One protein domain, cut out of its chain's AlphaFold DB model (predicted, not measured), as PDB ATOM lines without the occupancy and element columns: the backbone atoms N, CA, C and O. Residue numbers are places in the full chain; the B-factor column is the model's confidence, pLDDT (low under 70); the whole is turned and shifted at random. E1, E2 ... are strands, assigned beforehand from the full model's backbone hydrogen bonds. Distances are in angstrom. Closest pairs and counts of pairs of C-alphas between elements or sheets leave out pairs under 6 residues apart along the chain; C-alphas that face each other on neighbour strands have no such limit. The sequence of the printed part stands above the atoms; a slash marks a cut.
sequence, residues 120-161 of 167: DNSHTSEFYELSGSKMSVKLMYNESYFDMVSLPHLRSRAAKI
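AT A GLANCE: This is residues 120 to 161 of the 167 residues of an uncharacterized protein of Schistosoma mattheei (UniProt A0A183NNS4). Two separate antiparallel hairpins, E1 with E2 and E3 with E4, stand apart from each other, joined by one stretch of chain along one side, so that the whole has the outline of an open C with an empty middle. E1 and E2 make one arm of the C, E3 and E4 the other, and residues 140 to 146 make its back. The printed part has 42 residues, with four named strands in the order E1, E2, E3, E4 and no named helix; the class is all strand, and each sheet has two strands, E1 - E2 and E3 - E4, both antiparallel. It is only just loose, close to extended, with a radius of gyration of the C-alphas of 13.5 A, and flat, with spans of 31 by 28 by 10 A.

IN THESE COORDINATES: The printed part begins at Asp 120, with its C-alpha at (301.755, 303.456, 129.629). E1 is residues 123 to 128, 15.8 A from first to last C-alpha, and begins with C-alpha 123 at (295.530, 304.184, 134.289). E2 is residues 134 to 139 and is 13.7 A long. E3 is residues 147 to 151, 13.4 A long, and begins with C-alpha 147 at (309.396, 291.788, 149.184). E4 is residues 156 to 160, 13.8 A long, and ends with C-alpha 160 at (308.817, 297.028, 150.204).

HOW THE PARTS SIT: E1 and E2 form a hairpin with a tight link of 5 residues, and their directions differ by 143 degrees. The C-alphas of Thr 124 and Lys 138 face each other at 4.6 A. N 127 and O 135 are within hydrogen-bond range at 2.8 A, and so are N 139 and O 123 at 2.8 A. E2 and E3 are joined by a short link of 7 residues and are apart. E3 and E4 form the second hairpin, with a tight link of 4 residues and 162 degrees between their directions. The C-alphas of Met 148 and Ala 159 face each other at 4.4 A. Across this pair N 151 and O 156 are 2.8 A apart and N 158 and O 149 are 2.9 A apart, both within hydrogen-bond range. E1 is apart from E3 and from E4, and E2 is apart from E4.

THE WHOLE: The two C-alphas farthest apart are those of Asp 120 and His 153, at 36.4 A, while the first and last printed C-alphas, Asp 120 and Ile 161, are 19.5 A apart. Residues 151 to 156, of which 151 belongs to E3 and 156 to E4, stand free. The printed part has no cut, and no link is long. The mean pLDDT of the printed part is 96.7, and no printed residue is under 70.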
ATOM      1  N   ASP A 120     302.769 304.111 130.470       96.69
ATOM      2  CA  ASP A 120     301.755 303.456 129.629       96.69
ATOM      3  C   ASP A 120     300.876 302.463 130.402       96.69
ATOM      4  O   ASP A 120     299.720 302.238 130.045       96.69
ATOM      5  N   ASN A 121     301.390 301.905 131.501       96.56
ATOM      6  CA  ASN A 121     300.625 301.011 132.373       96.56
ATOM      7  C   ASN A 121     299.784 301.780 133.401       96.56
ATOM      8  O   ASN A 121     298.882 301.219 134.033       96.56
ATOM      9  N   SER A 122     300.079 303.065 133.602       96.88
ATOM     10  CA  SER A 122     299.336 303.889 134.543       96.88
ATOM     11  C   SER A 122     297.961 304.215 133.969       96.88
ATOM     12  O   SER A 122     297.831 304.712 132.851       96.88
ATOM     13  N   HIS A 123     296.909 304.025 134.751       97.12
ATOM     14  CA  HIS A 123     295.530 304.184 134.289       97.12
ATOM     15  C   HIS A 123     294.669 304.857 135.353       97.12
ATOM     16  O   HIS A 123     295.027 304.925 136.526       97.12
ATOM     17  N   THR A 124     293.543 305.415 134.928       98.25
ATOM     18  CA  THR A 124     292.574 306.010 135.846       98.25
ATOM     19  C   THR A 124     291.847 304.905 136.608       98.25
ATOM     20  O   THR A 124     291.360 303.961 135.989       98.25
ATOM     21  N   SER A 125     291.765 305.019 137.932       97.88
ATOM     22  CA  SER A 125     291.096 304.048 138.802       97.88
ATOM     23  C   SER A 125     290.364 304.739 139.955       97.88
ATOM     24  O   SER A 125     290.650 305.893 140.284       97.88
ATOM     25  N   GLU A 126     289.406 304.041 140.561       98.25
ATOM     26  CA  GLU A 126     288.688 304.523 141.742       98.25
ATOM     27  C   GLU A 126     289.546 304.341 143.004       98.25
ATOM     28  O   GLU A 126     289.967 303.230 143.331       98.25
ATOM     29  N   PHE A 127     289.761 305.424 143.749       98.06
ATOM     30  CA  PHE A 127     290.284 305.405 145.112       98.06
ATOM     31  C   PHE A 127     289.135 305.589 146.106       98.06
ATOM     32  O   PHE A 127     288.297 306.477 145.939       98.06
ATOM     33  N   TYR A 128     289.104 304.746 147.136       97.31
ATOM     34  CA  TYR A 128     288.047 304.709 148.142       97.31
ATOM     35  C   TYR A 128     288.514 305.458 149.390       97.31
ATOM     36  O   TYR A 128     289.452 305.032 150.065       97.31
ATOM     37  N   GLU A 129     287.873 306.583 149.684       96.75
ATOM     38  CA  GLU A 129     288.206 307.426 150.828       96.75
ATOM     39  C   GLU A 129     287.648 306.853 152.139       96.75
ATOM     40  O   GLU A 129     286.728 306.033 152.149       96.75
ATOM     41  N   LEU A 130     288.169 307.328 153.277       96.12
ATOM     42  CA  LEU A 130     287.717 306.896 154.609       96.12
ATOM     43  C   LEU A 130     286.236 307.210 154.876       96.12
ATOM     44  O   LEU A 130     285.577 306.492 155.623       96.12
ATOM     45  N   SER A 131     285.710 308.265 154.256       96.44
ATOM     46  CA  SER A 131     284.289 308.644 154.261       96.44
ATOM     47  C   SER A 131     283.394 307.667 153.488       96.44
ATOM     48  O   SER A 131     282.173 307.771 153.575       96.44
ATOM     49  N   GLY A 132     283.973 306.753 152.703       96.25
ATOM     50  CA  GLY A 132     283.260 305.891 151.761       96.25
ATOM     51  C   GLY A 132     282.969 306.547 150.407       96.25
ATOM     52  O   GLY A 132     282.426 305.883 149.522       96.25
ATOM     53  N   SER A 133     283.334 307.822 150.216       97.44
ATOM     54  CA  SER A 133     283.307 308.458 148.897       97.44
ATOM     55  C   SER A 133     284.395 307.893 147.988       97.44
ATOM     56  O   SER A 133     285.353 307.252 148.429       97.44
ATOM     57  N   LYS A 134     284.208 308.103 146.686       97.81
ATOM     58  CA  LYS A 134     285.146 307.673 145.657       97.81
ATOM     59  C   LYS A 134     285.725 308.883 144.953       97.81
ATOM     60  O   LYS A 134     284.989 309.806 144.607       97.81
ATOM     61  N   MET A 135     287.012 308.813 144.649       97.38
ATOM     62  CA  MET A 135     287.678 309.777 143.786       97.38
ATOM     63  C   MET A 135     288.458 309.070 142.683       97.38
ATOM     64  O   MET A 135     288.949 307.957 142.852       97.38
ATOM     65  N   SER A 136     288.559 309.726 141.534       97.94
ATOM     66  CA  SER A 136     289.304 309.220 140.387       97.94
ATOM     67  C   SER A 136     290.778 309.602 140.519       97.94
ATOM     68  O   SER A 136     291.090 310.783 140.684       97.94
ATOM     69  N   VAL A 137     291.683 308.624 140.457       97.81
ATOM     70  CA  VAL A 137     293.137 308.834 140.573       97.81
ATOM     71  C   VAL A 137     293.887 308.162 139.426       97.81
ATOM     72  O   VAL A 137     293.438 307.156 138.879       97.81
ATOM     73  N   LYS A 138     295.064 308.687 139.074       97.75
ATOM     74  CA  LYS A 138     296.004 308.009 138.173       97.75
ATOM     75  C   LYS A 138     296.778 306.966 138.982       97.75
ATOM     76  O   LYS A 138     297.676 307.312 139.746       97.75
ATOM     77  N   LEU A 139     296.404 305.701 138.840       97.81
ATOM     78  CA  LEU A 139     297.034 304.581 139.524       97.81
ATOM     79  C   LEU A 139     298.224 304.074 138.702       97.81
ATOM     80  O   LEU A 139     298.079 303.759 137.520       97.81
ATOM     81  N   MET A 140     299.395 303.990 139.331       97.12
ATOM     82  CA  MET A 140     300.586 303.384 138.731       97.12
ATOM     83  C   MET A 140     300.481 301.856 138.772       97.12
ATOM     84  O   MET A 140     300.020 301.299 139.769       97.12
ATOM     85  N   TYR A 141     300.944 301.174 137.723       95.69
ATOM     86  CA  TYR A 141     300.934 299.711 137.650       95.69
ATOM     87  C   TYR A 141     302.272 299.160 137.160       95.69
ATOM     88  O   TYR A 141     302.840 299.630 136.173       95.69
ATOM     89  N   ASN A 142     302.771 298.154 137.871       94.19
ATOM     90  CA  ASN A 142     303.933 297.369 137.491       94.19
ATOM     91  C   ASN A 142     303.753 295.946 138.027       94.19
ATOM     92  O   ASN A 142     303.312 295.764 139.162       94.19
ATOM     93  N   GLU A 143     304.125 294.957 137.225       92.88
ATOM     94  CA  GLU A 143     304.123 293.551 137.601       92.88
ATOM     95  C   GLU A 143     305.573 293.078 137.727       92.88
ATOM     96  O   GLU A 143     306.296 292.952 136.742       92.88
ATOM     97  N   SER A 144     306.025 292.890 138.967       91.44
ATOM     98  CA  SER A 144     307.406 292.529 139.292       91.44
ATOM     99  C   SER A 144     307.473 291.837 140.656       91.44
ATOM    100  O   SER A 144     306.509 291.833 141.424       91.44
ATOM    101  N   TYR A 145     308.632 291.267 140.974       93.06
ATOM    102  CA  TYR A 145     308.921 290.708 142.290       93.06
ATOM    103  C   TYR A 145     309.241 291.819 143.292       93.06
ATOM    104  O   TYR A 145     310.127 292.642 143.056       93.06
ATOM    105  N   PHE A 146     308.525 291.819 144.416       94.25
ATOM    106  CA  PHE A 146     308.729 292.721 145.547       94.25
ATOM    107  C   PHE A 146     308.690 291.929 146.852       94.25
ATOM    108  O   PHE A 146     307.909 290.982 146.978       94.25
ATOM    109  N   ASP A 147     309.483 292.352 147.839       95.62
ATOM    110  CA  ASP A 147     309.396 291.788 149.184       95.62
ATOM    111  C   ASP A 147     308.047 292.175 149.799       95.62
ATOM    112  O   ASP A 147     307.698 293.358 149.885       95.62
ATOM    113  N   MET A 148     307.285 291.174 150.237       96.50
ATOM    114  CA  MET A 148     305.972 291.366 150.842       96.50
ATOM    115  C   MET A 148     305.790 290.484 152.069       96.50
ATOM    116  O   MET A 148     306.271 289.354 152.124       96.50
ATOM    117  N   VAL A 149     305.029 290.986 153.038       97.94
ATOM    118  CA  VAL A 149     304.643 290.243 154.237       97.94
ATOM    119  C   VAL A 149     303.144 290.377 154.489       97.94
ATOM    120  O   VAL A 149     302.552 291.448 154.332       97.94
ATOM    121  N   SER A 150     302.517 289.266 154.876       97.88
ATOM    122  CA  SER A 150     301.141 289.257 155.371       97.88
ATOM    123  C   SER A 150     301.139 289.538 156.869       97.88
ATOM    124  O   SER A 150     301.934 288.964 157.611       97.88
ATOM    125  N   LEU A 151     300.227 290.396 157.320       97.75
ATOM    126  CA  LEU A 151     300.057 290.788 158.718       97.75
ATOM    127  C   LEU A 151     298.620 290.446 159.159       97.75
ATOM    128  O   LEU A 151     297.783 291.349 159.274       97.75
ATOM    129  N   PRO A 152     298.288 289.157 159.397       97.31
ATOM    130  CA  PRO A 152     296.908 288.722 159.634       97.31
ATOM    131  C   PRO A 152     296.265 289.366 160.863       97.31
ATOM    132  O   PRO A 152     295.093 289.733 160.816       97.31
ATOM    133  N   HIS A 153     297.038 289.574 161.935       97.38
ATOM    134  CA  HIS A 153     296.569 290.244 163.155       97.38
ATOM    135  C   HIS A 153     296.110 291.689 162.905       97.38
ATOM    136  O   HIS A 153     295.264 292.196 163.635       97.38
ATOM    137  N   LEU A 154     296.623 292.326 161.848       97.69
ATOM    138  CA  LEU A 154     296.240 293.666 161.398       97.69
ATOM    139  C   LEU A 154     295.305 293.634 160.181       97.69
ATOM    140  O   LEU A 154     294.996 294.687 159.628       97.69
ATOM    141  N   ARG A 155     294.897 292.443 159.712       97.25
ATOM    142  CA  ARG A 155     294.149 292.243 158.456       97.25
ATOM    143  C   ARG A 155     294.779 292.991 157.270       97.25
ATOM    144  O   ARG A 155     294.073 293.565 156.447       97.25
ATOM    145  N   SER A 156     296.110 293.006 157.210       97.56
ATOM    146  CA  SER A 156     296.878 293.882 156.318       97.56
ATOM    147  C   SER A 156     297.997 293.136 155.589       97.56
ATOM    148  O   SER A 156     298.354 292.011 155.942       97.56
ATOM    149  N   ARG A 157     298.565 293.776 154.564       97.50
ATOM    150  CA  ARG A 157     299.786 293.355 153.862       97.50
ATOM    151  C   ARG A 157     300.740 294.542 153.788       97.50
ATOM    152  O   ARG A 157     300.277 295.671 153.646       97.50
ATOM    153  N   ALA A 158     302.041 294.289 153.860       97.31
ATOM    154  CA  ALA A 158     303.069 295.299 153.640       97.31
ATOM    155  C   ALA A 158     303.958 294.883 152.465       97.31
ATOM    156  O   ALA A 158     304.277 293.703 152.323       97.31
ATOM    157  N   ALA A 159     304.343 295.852 151.638       96.06
ATOM    158  CA  ALA A 159     305.236 295.668 150.501       96.06
ATOM    159  C   ALA A 159     306.406 296.650 150.604       96.06
ATOM    160  O   ALA A 159     306.207 297.817 150.950       96.06
ATOM    161  N   LYS A 160     307.619 296.189 150.295       95.75
ATOM    162  CA  LYS A 160     308.817 297.028 150.204       95.75
ATOM    163  C   LYS A 160     309.090 297.339 148.737       95.75
ATOM    164  O   LYS A 160     309.398 296.444 147.953       95.75
ATOM    165  N   ILE A 161     309.017 298.619 148.388       95.06
ATOM    166  CA  ILE A 161     309.323 299.115 147.044       95.06
ATOM    167  C   ILE A 161     310.610 299.944 147.153       95.06
ATOM    168  O   ILE A 161     310.568 301.053 147.685       95.06
TER     169      ILE A 161